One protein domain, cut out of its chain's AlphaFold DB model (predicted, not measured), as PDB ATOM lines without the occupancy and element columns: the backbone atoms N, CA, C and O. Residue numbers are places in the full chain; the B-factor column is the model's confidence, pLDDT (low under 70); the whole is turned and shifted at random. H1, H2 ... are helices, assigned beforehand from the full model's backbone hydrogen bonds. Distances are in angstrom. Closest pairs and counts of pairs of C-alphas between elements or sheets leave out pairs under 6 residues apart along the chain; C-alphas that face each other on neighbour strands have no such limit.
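AT A GLANCE: This is residues 234 to 318 of the 415 residues of an uncharacterized protein of Strigamia maritima (UniProt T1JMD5). Four helices, H1, H2, H5 and H4, pack in a ring as a small bundle, each touching the next, with H4 and H5 crossing at a steep tilt of 42 degrees, while H3 sits at one end by the beginning of H4. H5, the longest helix by residues, and H1 are on opposite sides of the ring, and the last residues lead away past the end of H5. The printed part has 85 residues with five named helices, H1 to H5 in chain order, and no named strand: all helix. It is compact, with a radius of gyration of the C-alphas of 12.5 A and spans of 35 by 31 by 17 A.

HOW THE PARTS SIT: H5, residues 297 to 311, touches H4, residues 276 to 289, in a hairpin at a steep tilt of 42 degrees, opposite ways; the closest C-alphas are those of Ser 288 and Lys 300, 5.0 A apart. H5 also touches H2, residues 251 to 258, at a shallow tilt of 12 degrees, the same way, closest at the C-alphas of Gly 258 and Leu 303, 5.9 A. H4, the hub, touches H1, residues 234 to 247, closest at the C-alphas of Asp 243 and Val 280, 6.0 A. With residues 276 to 277 alone, H4 touches H3, residues 262 to 269, closest at the C-alphas of Phe 269 and Phe 277, 6.6 A. H1 touches H2 with residues 242 to 246 alone, closest at the C-alphas of Leu 245 and Asn 253, 5.4 A. H1 and H5 are apart. Each O i to N i+4 pair is within hydrogen-bond range in H1, H2, H3 and H4; in H5, 10 of 11 are.

IN THESE COORDINATES: H5 is 21.5 A long, H4 20.3 A, H1 19.9 A, H3 10.3 A and H2 10.1 A. H1 begins at C-alpha 234 (10.251, -36.699, 25.194), and H5 ends at C-alpha 311 (26.386, -36.631, 44.094).

THE WHOLE: The two farthest C-alphas, Asn 294 and Thr 318, are 37.1 A apart. The printed part has no cut and no long link; residue 318 alone is under pLDDT 70.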
ATOM      1  N   LEU A 234       8.989 -37.312  25.609       92.31
ATOM      2  CA  LEU A 234      10.251 -36.699  25.194       92.31
ATOM      3  C   LEU A 234      11.393 -37.100  26.130       92.31
ATOM      4  O   LEU A 234      12.459 -37.480  25.655       92.31
ATOM      5  N   GLY A 235      11.159 -37.091  27.446       91.94
ATOM      6  CA  GLY A 235      12.161 -37.528  28.424       91.94
ATOM      7  C   GLY A 235      12.495 -39.020  28.302       91.94
ATOM      8  O   GLY A 235      13.661 -39.412  28.359       91.94
ATOM      9  N   THR A 236      11.483 -39.850  28.034       92.25
ATOM     10  CA  THR A 236      11.666 -41.288  27.777       92.25
ATOM     11  C   THR A 236      12.458 -41.516  26.489       92.25
ATOM     12  O   THR A 236      13.445 -42.252  26.490       92.25
ATOM     13  N   GLY A 237      12.081 -40.837  25.400       93.12
ATOM     14  CA  GLY A 237      12.807 -40.881  24.130       93.12
ATOM     15  C   GLY A 237      14.261 -40.424  24.271       93.12
ATOM     16  O   GLY A 237      15.162 -41.075  23.745       93.12
ATOM     17  N   LEU A 238      14.513 -39.372  25.054       94.31
ATOM     18  CA  LEU A 238      15.862 -38.891  25.354       94.31
ATOM     19  C   LEU A 238      16.702 -39.946  26.081       94.31
ATOM     20  O   LEU A 238      17.840 -40.188  25.685       94.31
ATOM     21  N   CYS A 239      16.143 -40.635  27.079       94.06
ATOM     22  CA  CYS A 239      16.844 -41.732  27.753       94.06
ATOM     23  C   CYS A 239      17.234 -42.850  26.771       94.06
ATOM     24  O   CYS A 239      18.350 -43.360  26.835       94.06
ATOM     25  N   HIS A 240      16.353 -43.199  25.833       94.81
ATOM     26  CA  HIS A 240      16.651 -44.177  24.783       94.81
ATOM     27  C   HIS A 240      17.745 -43.706  23.817       94.81
ATOM     28  O   HIS A 240      18.596 -44.502  23.425       94.81
ATOM     29  N   PHE A 241      17.753 -42.425  23.446       95.50
ATOM     30  CA  PHE A 241      18.821 -41.861  22.627       95.50
ATOM     31  C   PHE A 241      20.179 -41.911  23.334       95.50
ATOM     32  O   PHE A 241      21.162 -42.343  22.732       95.50
ATOM     33  N   LEU A 242      20.232 -41.527  24.613       95.56
ATOM     34  CA  LEU A 242      21.450 -41.621  25.421       95.56
ATOM     35  C   LEU A 242      21.925 -43.074  25.532       95.56
ATOM     36  O   LEU A 242      23.116 -43.345  25.389       95.56
ATOM     37  N   ASP A 243      20.995 -44.014  25.711       95.50
ATOM     38  CA  ASP A 243      21.309 -45.440  25.762       95.50
ATOM     39  C   ASP A 243      21.926 -45.958  24.456       95.50
ATOM     40  O   ASP A 243      22.909 -46.702  24.468       95.50
ATOM     41  N   LEU A 244      21.384 -45.518  23.319       96.44
ATOM     42  CA  LEU A 244      21.893 -45.860  21.996       96.44
ATOM     43  C   LEU A 244      23.308 -45.303  21.766       96.44
ATOM     44  O   LEU A 244      24.177 -46.017  21.267       96.44
ATOM     45  N   LEU A 245      23.565 -44.053  22.160       96.25
ATOM     46  CA  LEU A 245      24.896 -43.446  22.063       96.25
ATOM     47  C   LEU A 245      25.918 -44.164  22.959       96.25
ATOM     48  O   LEU A 245      27.046 -44.404  22.531       96.25
ATOM     49  N   LEU A 246      25.517 -44.573  24.168       94.94
ATOM     50  CA  LEU A 246      26.353 -45.356  25.088       94.94
ATOM     51  C   LEU A 246      26.650 -46.772  24.572       94.94
ATOM     52  O   LEU A 246      27.708 -47.328  24.878       94.94
ATOM     53  N   ALA A 247      25.746 -47.360  23.784       94.50
ATOM     54  CA  ALA A 247      25.974 -48.645  23.127       94.50
ATOM     55  C   ALA A 247      27.006 -48.542  21.985       94.50
ATOM     56  O   ALA A 247      27.787 -49.470  21.775       94.50
ATOM     57  N   HIS A 248      27.053 -47.408  21.280       93.44
ATOM     58  CA  HIS A 248      28.005 -47.129  20.202       93.44
ATOM     59  C   HIS A 248      29.147 -46.222  20.680       93.44
ATOM     60  O   HIS A 248      29.224 -45.050  20.320       93.44
ATOM     61  N   GLN A 249      30.052 -46.769  21.491       91.06
ATOM     62  CA  GLN A 249      31.132 -46.007  22.126       91.06
ATOM     63  C   GLN A 249      32.124 -45.445  21.094       91.06
ATOM     64  O   GLN A 249      32.946 -46.170  20.535       91.06
ATOM     65  N   ASN A 250      32.060 -44.134  20.880       91.69
ATOM     66  CA  ASN A 250      33.091 -43.323  20.241       91.69
ATOM     67  C   ASN A 250      33.166 -41.971  20.979       91.69
ATOM     68  O   ASN A 250      32.237 -41.608  21.705       91.69
ATOM     69  N   ASP A 251      34.263 -41.238  20.818       94.06
ATOM     70  CA  ASP A 251      34.479 -40.001  21.576       94.06
ATOM     71  C   ASP A 251      33.377 -38.955  21.334       94.06
ATOM     72  O   ASP A 251      32.935 -38.318  22.286       94.06
ATOM     73  N   ASP A 252      32.862 -38.824  20.107       93.88
ATOM     74  CA  ASP A 252      31.828 -37.834  19.771       93.88
ATOM     75  C   ASP A 252      30.452 -38.167  20.377       93.88
ATOM     76  O   ASP A 252      29.777 -37.298  20.930       93.88
ATOM     77  N   ASN A 253      30.039 -39.435  20.332       95.12
ATOM     78  CA  ASN A 253      28.802 -39.927  20.939       95.12
ATOM     79  C   ASN A 253      28.854 -39.741  22.451       95.12
ATOM     80  O   ASN A 253      27.886 -39.291  23.059       95.12
ATOM     81  N   LEU A 254      29.994 -40.055  23.061       95.38
ATOM     82  CA  LEU A 254      30.180 -39.905  24.496       95.38
ATOM     83  C   LEU A 254      30.307 -38.442  24.909       95.38
ATOM     84  O   LEU A 254      29.824 -38.081  25.976       95.38
ATOM     85  N   LYS A 255      30.870 -37.583  24.051       94.88
ATOM     86  CA  LYS A 255      30.823 -36.127  24.214       94.88
ATOM     87  C   LYS A 255      29.389 -35.612  24.215       94.88
ATOM     88  O   LYS A 255      29.026 -34.864  25.117       94.88
ATOM     89  N   CYS A 256      28.560 -36.070  23.279       94.25
ATOM     90  CA  CYS A 256      27.134 -35.746  23.252       94.25
ATOM     91  C   CYS A 256      26.426 -36.204  24.546       94.25
ATOM     92  O   CYS A 256      25.709 -35.420  25.167       94.25
ATOM     93  N   VAL A 257      26.719 -37.420  25.028       94.94
ATOM     94  CA  VAL A 257      26.246 -37.935  26.333       94.94
ATOM     95  C   VAL A 257      26.881 -37.213  27.530       94.94
ATOM     96  O   VAL A 257      26.389 -37.330  28.638       94.94
ATOM     97  N   GLY A 258      27.955 -36.444  27.376       91.12
ATOM     98  CA  GLY A 258      28.470 -35.592  28.453       91.12
ATOM     99  C   GLY A 258      27.713 -34.278  28.609       91.12
ATOM    100  O   GLY A 258      27.757 -33.656  29.664       91.12
ATOM    101  N   GLN A 259      27.021 -33.855  27.553       88.81
ATOM    102  CA  GLN A 259      26.466 -32.513  27.390       88.81
ATOM    103  C   GLN A 259      24.926 -32.485  27.469       88.81
ATOM    104  O   GLN A 259      24.299 -31.544  26.984       88.81
ATOM    105  N   PHE A 260      24.291 -33.522  28.020       85.25
ATOM    106  CA  PHE A 260      22.829 -33.597  28.134       85.25
ATOM    107  C   PHE A 260      22.301 -33.013  29.453       85.25
ATOM    108  O   PHE A 260      23.023 -32.825  30.431       85.25
ATOM    109  N   THR A 261      20.989 -32.785  29.495       79.31
ATOM    110  CA  THR A 261      20.276 -32.170  30.619       79.31
ATOM    111  C   THR A 261      19.954 -33.168  31.738       79.31
ATOM    112  O   THR A 261      18.813 -33.604  31.895       79.31
ATOM    113  N   GLY A 262      20.954 -33.538  32.539       86.50
ATOM    114  CA  GLY A 262      20.778 -34.537  33.600       86.50
ATOM    115  C   GLY A 262      19.918 -34.092  34.787       86.50
ATOM    116  O   GLY A 262      19.076 -34.860  35.242       86.50
ATOM    117  N   ALA A 263      20.059 -32.842  35.232       90.06
ATOM    118  CA  ALA A 263      19.360 -32.309  36.406       90.06
ATOM    119  C   ALA A 263      17.825 -32.351  36.275       90.06
ATOM    120  O   ALA A 263      17.131 -32.853  37.155       90.06
ATOM    121  N   VAL A 264      17.302 -31.864  35.144       90.06
ATOM    122  CA  VAL A 264      15.855 -31.803  34.870       90.06
ATOM    123  C   VAL A 264      15.274 -33.201  34.635       90.06
ATOM    124  O   VAL A 264      14.147 -33.480  35.039       90.06
ATOM    125  N   LEU A 265      16.037 -34.096  33.995       89.81
ATOM    126  CA  LEU A 265      15.632 -35.493  33.832       89.81
ATOM    127  C   LEU A 265      15.557 -36.221  35.174       89.81
ATOM    128  O   LEU A 265      14.623 -36.992  35.379       89.81
ATOM    129  N   GLU A 266      16.502 -35.980  36.085       90.94
ATOM    130  CA  GLU A 266      16.448 -36.578  37.419       90.94
ATOM    131  C   GLU A 266      15.214 -36.092  38.179       90.94
ATOM    132  O   GLU A 266      14.447 -36.922  38.654       90.94
ATOM    133  N   ASP A 267      14.949 -34.784  38.209       89.31
ATOM    134  CA  ASP A 267      13.789 -34.227  38.918       89.31
ATOM    135  C   ASP A 267      12.457 -34.853  38.441       89.31
ATOM    136  O   ASP A 267      11.593 -35.187  39.254       89.31
ATOM    137  N   GLU A 268      12.310 -35.079  37.130       87.81
ATOM    138  CA  GLU A 268      11.085 -35.633  36.535       87.81
ATOM    139  C   GLU A 268      10.985 -37.169  36.646       87.81
ATOM    140  O   GLU A 268       9.891 -37.716  36.818       87.81
ATOM    141  N   PHE A 269      12.106 -37.896  36.538       85.38
ATOM    142  CA  PHE A 269      12.108 -39.364  36.436       85.38
ATOM    143  C   PHE A 269      12.617 -40.097  37.685       85.38
ATOM    144  O   PHE A 269      12.455 -41.316  37.756       85.38
ATOM    145  N   HIS A 270      13.166 -39.412  38.692       80.50
ATOM    146  CA  HIS A 270      13.681 -40.052  39.914       80.50
ATOM    147  C   HIS A 270      12.588 -40.785  40.704       80.50
ATOM    148  O   HIS A 270      12.829 -41.838  41.292       80.50
ATOM    149  N   SER A 271      11.359 -40.262  40.679       76.19
ATOM    150  CA  SER A 271      10.209 -40.861  41.369       76.19
ATOM    151  C   SER A 271       9.485 -41.946  40.558       76.19
ATOM    152  O   SER A 271       8.548 -42.567  41.069       76.19
ATOM    153  N   LYS A 272       9.894 -42.194  39.303       81.50
ATOM    154  CA  LYS A 272       9.200 -43.127  38.408       81.50
ATOM    155  C   LYS A 272       9.699 -44.567  38.577       81.50
ATOM    156  O   LYS A 272      10.902 -44.792  38.700       81.50
ATOM    157  N   PRO A 273       8.792 -45.562  38.531       76.56
ATOM    158  CA  PRO A 273       9.108 -46.957  38.859       76.56
ATOM    159  C   PRO A 273      10.069 -47.624  37.870       76.56
ATOM    160  O   PRO A 273      10.730 -48.604  38.207       76.56
ATOM    161  N   ASP A 274      10.157 -47.116  36.644       77.44
ATOM    162  CA  ASP A 274      10.914 -47.783  35.588       77.44
ATOM    163  C   ASP A 274      12.431 -47.570  35.703       77.44
ATOM    164  O   ASP A 274      13.217 -48.295  35.070       77.44
ATOM    165  N   HIS A 275      12.839 -46.584  36.516       84.56
ATOM    166  CA  HIS A 275      14.230 -46.220  36.788       84.56
ATOM    167  C   HIS A 275      15.078 -46.124  35.500       84.56
ATOM    168  O   HIS A 275      16.249 -46.505  35.476       84.56
ATOM    169  N   TYR A 276      14.483 -45.657  34.393       85.12
ATOM    170  CA  TYR A 276      15.158 -45.575  33.090       85.12
ATOM    171  C   TYR A 276      16.385 -44.671  33.150       85.12
ATOM    172  O   TYR A 276      17.455 -45.051  32.677       85.12
ATOM    173  N   PHE A 277      16.246 -43.513  33.792       90.00
ATOM    174  CA  PHE A 277      17.345 -42.571  33.936       90.00
ATOM    175  C   PHE A 277      18.492 -43.136  34.793       90.00
ATOM    176  O   PHE A 277      19.661 -43.003  34.436       90.00
ATOM    177  N   GLU A 278      18.168 -43.887  35.852       91.06
ATOM    178  CA  GLU A 278      19.162 -44.599  36.670       91.06
ATOM    179  C   GLU A 278      19.972 -45.607  35.854       91.06
ATOM    180  O   GLU A 278      21.187 -45.710  36.014       91.06
ATOM    181  N   LYS A 279      19.313 -46.341  34.947       91.88
ATOM    182  CA  LYS A 279      19.981 -47.304  34.062       91.88
ATOM    183  C   LYS A 279      20.959 -46.610  33.114       91.88
ATOM    184  O   LYS A 279      22.056 -47.127  32.909       91.88
ATOM    185  N   VAL A 280      20.589 -45.450  32.566       93.44
ATOM    186  CA  VAL A 280      21.482 -44.642  31.715       93.44
ATOM    187  C   VAL A 280      22.700 -44.185  32.518       93.44
ATOM    188  O   VAL A 280      23.830 -44.393  32.084       93.44
ATOM    189  N   LEU A 281      22.499 -43.647  33.722       92.88
ATOM    190  CA  LEU A 281      23.594 -43.193  34.585       92.88
ATOM    191  C   LEU A 281      24.510 -44.335  35.050       92.88
ATOM    192  O   LEU A 281      25.727 -44.163  35.116       92.88
ATOM    193  N   ALA A 282      23.952 -45.516  35.325       92.88
ATOM    194  CA  ALA A 282      24.741 -46.710  35.611       92.88
ATOM    195  C   ALA A 282      25.630 -47.086  34.415       92.88
ATOM    196  O   ALA A 282      26.830 -47.287  34.587       92.88
ATOM    197  N   LYS A 283      25.083 -47.068  33.192       94.06
ATOM    198  CA  LYS A 283      25.863 -47.307  31.968       94.06
ATOM    199  C   LYS A 283      26.946 -46.252  31.742       94.06
ATOM    200  O   LYS A 283      28.056 -46.616  31.373       94.06
ATOM    201  N   VAL A 284      26.674 -44.969  32.003       94.00
ATOM    202  CA  VAL A 284      27.697 -43.903  31.954       94.00
ATOM    203  C   VAL A 284      28.863 -44.235  32.888       94.00
ATOM    204  O   VAL A 284      30.026 -44.176  32.484       94.00
ATOM    205  N   LYS A 285      28.557 -44.643  34.125       92.38
ATOM    206  CA  LYS A 285      29.566 -45.040  35.112       92.38
ATOM    207  C   LYS A 285      30.358 -46.270  34.661       92.38
ATOM    208  O   LYS A 285      31.578 -46.292  34.818       92.38
ATOM    209  N   ASP A 286      29.696 -47.267  34.084       92.88
ATOM    210  CA  ASP A 286      30.348 -48.474  33.571       92.88
ATOM    211  C   ASP A 286      31.293 -48.157  32.404       92.88
ATOM    212  O   ASP A 286      32.428 -48.633  32.380       92.88
ATOM    213  N   VAL A 287      30.865 -47.307  31.464       91.75
ATOM    214  CA  VAL A 287      31.692 -46.861  30.329       91.75
ATOM    215  C   VAL A 287      32.908 -46.071  30.811       91.75
ATOM    216  O   VAL A 287      34.010 -46.294  30.306       91.75
ATOM    217  N   SER A 288      32.726 -45.197  31.805       91.62
ATOM    218  CA  SER A 288      33.810 -44.396  32.378       91.62
ATOM    219  C   SER A 288      34.874 -45.255  33.077       91.62
ATOM    220  O   SER A 288      36.073 -45.081  32.856       91.62
ATOM    221  N   ASN A 289      34.443 -46.241  33.871       89.81
ATOM    222  CA  ASN A 289      35.345 -47.115  34.629       89.81
ATOM    223  C   ASN A 289      36.005 -48.207  33.778       89.81
ATOM    224  O   ASN A 289      36.955 -48.854  34.224       89.81
ATOM    225  N   ASN A 290      35.500 -48.458  32.571       88.56
ATOM    226  CA  ASN A 290      36.041 -49.497  31.714       88.56
ATOM    227  C   ASN A 290      37.418 -49.078  31.169       88.56
ATOM    228  O   ASN A 290      37.570 -48.148  30.376       88.56
ATOM    229  N   THR A 291      38.455 -49.790  31.601       77.62
ATOM    230  CA  THR A 291      39.843 -49.557  31.189       77.62
ATOM    231  C   THR A 291      40.162 -50.115  29.802       77.62
ATOM    232  O   THR A 291      41.168 -49.725  29.220       77.62
ATOM    233  N   ASN A 292      39.302 -50.977  29.248       77.62
ATOM    234  CA  ASN A 292      39.548 -51.708  28.002       77.62
ATOM    235  C   ASN A 292      38.964 -51.035  26.747       77.62
ATOM    236  O   ASN A 292      39.074 -51.592  25.658       77.62
ATOM    237  N   ASN A 293      38.308 -49.880  26.875       80.56
ATOM    238  CA  ASN A 293      37.776 -49.142  25.730       80.56
ATOM    239  C   ASN A 293      38.792 -48.113  25.196       80.56
ATOM    240  O   ASN A 293      39.544 -47.495  25.950       80.56
ATOM    241  N   ASN A 294      38.788 -47.916  23.874       86.38
ATOM    242  CA  ASN A 294      39.665 -46.977  23.162       86.38
ATOM    243  C   ASN A 294      39.152 -45.522  23.241       86.38
ATOM    244  O   ASN A 294      39.219 -44.792  22.258       86.38
ATOM    245  N   ILE A 295      38.586 -45.126  24.383       90.44
ATOM    246  CA  ILE A 295      38.023 -43.787  24.610       90.44
ATOM    247  C   ILE A 295      39.124 -42.869  25.134       90.44
ATOM    248  O   ILE A 295      39.914 -43.284  25.992       90.44
ATOM    249  N   SER A 296      39.160 -41.620  24.670       92.81
ATOM    250  CA  SER A 296      40.145 -40.654  25.162       92.81
ATOM    251  C   SER A 296      40.006 -40.380  26.670       92.81
ATOM    252  O   SER A 296      38.902 -40.374  27.226       92.81
ATOM    253  N   PRO A 297      41.125 -40.118  27.373       92.00
ATOM    254  CA  PRO A 297      41.110 -39.879  28.817       92.00
ATOM    255  C   PRO A 297      40.257 -38.664  29.201       92.00
ATOM    256  O   PRO A 297      39.571 -38.704  30.217       92.00
ATOM    257  N   TYR A 298      40.233 -37.628  28.355       94.12
ATOM    258  CA  TYR A 298      39.388 -36.447  28.536       94.12
ATOM    259  C   TYR A 298      37.895 -36.800  28.599       94.12
ATOM    260  O   TYR A 298      37.180 -36.331  29.481       94.12
ATOM    261  N   ILE A 299      37.421 -37.669  27.701       94.50
ATOM    262  CA  ILE A 299      36.016 -38.093  27.681       94.50
ATOM    263  C   ILE A 299      35.693 -38.938  28.918       94.50
ATOM    264  O   ILE A 299      34.637 -38.750  29.516       94.50
ATOM    265  N   LYS A 300      36.605 -39.811  29.364       92.56
ATOM    266  CA  LYS A 300      36.423 -40.561  30.623       92.56
ATOM    267  C   LYS A 300      36.327 -39.634  31.834       92.56
ATOM    268  O   LYS A 300      35.468 -39.830  32.692       92.56
ATOM    269  N   GLU A 301      37.169 -38.605  31.899       92.56
ATOM    270  CA  GLU A 301      37.102 -37.595  32.959       92.56
ATOM    271  C   GLU A 301      35.767 -36.839  32.914       92.56
ATOM    272  O   GLU A 301      35.087 -36.720  33.930       92.56
ATOM    273  N   MET A 302      35.340 -36.400  31.727       94.69
ATOM    274  CA  MET A 302      34.055 -35.727  31.530       94.69
ATOM    275  C   MET A 302      32.871 -36.600  31.978       94.69
ATOM    276  O   MET A 302      32.007 -36.116  32.703       94.69
ATOM    277  N   LEU A 303      32.841 -37.889  31.619       93.69
ATOM    278  CA  LEU A 303      31.794 -38.814  32.072       93.69
ATOM    279  C   LEU A 303      31.859 -39.071  33.587       93.69
ATOM    280  O   LEU A 303      30.820 -39.219  34.230       93.69
ATOM    281  N   SER A 304      33.058 -39.088  34.176       91.69
ATOM    282  CA  SER A 304      33.238 -39.220  35.630       91.69
ATOM    283  C   SER A 304      32.662 -38.019  36.383       91.69
ATOM    284  O   SER A 304      31.964 -38.206  37.381       91.69
ATOM    285  N   LYS A 305      32.847 -36.802  35.853       92.19
ATOM    286  CA  LYS A 305      32.274 -35.572  36.422       92.19
ATOM    287  C   LYS A 305      30.748 -35.583  36.469       92.19
ATOM    288  O   LYS A 305      30.175 -34.969  37.359       92.19
ATOM    289  N   ILE A 306      30.067 -36.317  35.587       92.62
ATOM    290  CA  ILE A 306      28.601 -36.471  35.656       92.62
ATOM    291  C   ILE A 306      28.188 -37.178  36.954       92.62
ATOM    292  O   ILE A 306      27.205 -36.792  37.584       92.62
ATOM    293  N   ALA A 307      28.950 -38.186  37.390       87.62
ATOM    294  CA  ALA A 307      28.686 -38.869  38.653       87.62
ATOM    295  C   ALA A 307      28.928 -37.945  39.857       87.62
ATOM    296  O   ALA A 307      28.132 -37.952  40.793       87.62
ATOM    297  N   GLU A 308      29.981 -37.124  39.814       89.62
ATOM    298  CA  GLU A 308      30.269 -36.120  40.847       89.62
ATOM    299  C   GLU A 308      29.165 -35.060  40.925       89.62
ATOM    300  O   GLU A 308      28.611 -34.821  42.001       89.62
ATOM    301  N   LEU A 309      28.772 -34.492  39.779       91.25
ATOM    302  CA  LEU A 309      27.666 -33.540  39.679       91.25
ATOM    303  C   LEU A 309      26.404 -34.120  40.301       91.25
ATOM    304  O   LEU A 309      25.782 -33.468  41.134       91.25
ATOM    305  N   ARG A 310      26.072 -35.369  39.975       89.00
ATOM    306  CA  ARG A 310      24.930 -36.058  40.566       89.00
ATOM    307  C   ARG A 310      25.033 -36.172  42.090       89.00
ATOM    308  O   ARG A 310      24.065 -35.875  42.784       89.00
ATOM    309  N   THR A 311      26.193 -36.560  42.631       88.81
ATOM    310  CA  THR A 311      26.386 -36.631  44.094       88.81
ATOM    311  C   THR A 311      26.275 -35.268  44.780       88.81
ATOM    312  O   THR A 311      25.797 -35.194  45.909       88.81
ATOM    313  N   CYS A 312      26.624 -34.189  44.078       88.56
ATOM    314  CA  CYS A 312      26.459 -32.807  44.525       88.56
ATOM    315  C   CYS A 312      25.068 -32.225  44.192       88.56
ATOM    316  O   CYS A 312      24.896 -31.004  44.174       88.56
ATOM    317  N   ASN A 313      24.074 -33.074  43.898       88.38
ATOM    318  CA  ASN A 313      22.722 -32.680  43.492       88.38
ATOM    319  C   ASN A 313      22.713 -31.672  42.323       88.38
ATOM    320  O   ASN A 313      22.007 -30.664  42.348       88.38
ATOM    321  N   TRP A 314      23.555 -31.908  41.319       91.25
ATOM    322  CA  TRP A 314      23.776 -31.037  40.158       91.25
ATOM    323  C   TRP A 314      24.225 -29.614  40.518       91.25
ATOM    324  O   TRP A 314      23.919 -28.668  39.801       91.25
ATOM    325  N   GLY A 315      24.916 -29.448  41.652       86.12
ATOM    326  CA  GLY A 315      25.316 -28.140  42.180       86.12
ATOM    327  C   GLY A 315      24.235 -27.446  43.018       86.12
ATOM    328  O   GLY A 315      24.435 -26.319  43.456       86.12
ATOM    329  N   ARG A 316      23.098 -28.108  43.282       85.19
ATOM    330  CA  ARG A 316      21.999 -27.563  44.103       85.19
ATOM    331  C   ARG A 316      22.153 -27.846  45.597       85.19
ATOM    332  O   ARG A 316      21.393 -27.307  46.398       85.19
ATOM    333  N   ALA A 317      23.093 -28.707  45.992       72.81
ATOM    334  CA  ALA A 317      23.390 -28.947  47.399       72.81
ATOM    335  C   ALA A 317      24.224 -27.784  47.957       72.81
ATOM    336  O   ALA A 317      25.434 -27.720  47.753       72.81
ATOM    337  N   THR A 318      23.578 -26.866  48.674       54.38
ATOM    338  CA  THR A 318      24.275 -25.911  49.535       54.38
ATOM    339  C   THR A 318      24.974 -26.666  50.662       54.38
ATOM    340  O   THR A 318      24.403 -27.554  51.302       54.38
TER     341      THR A 318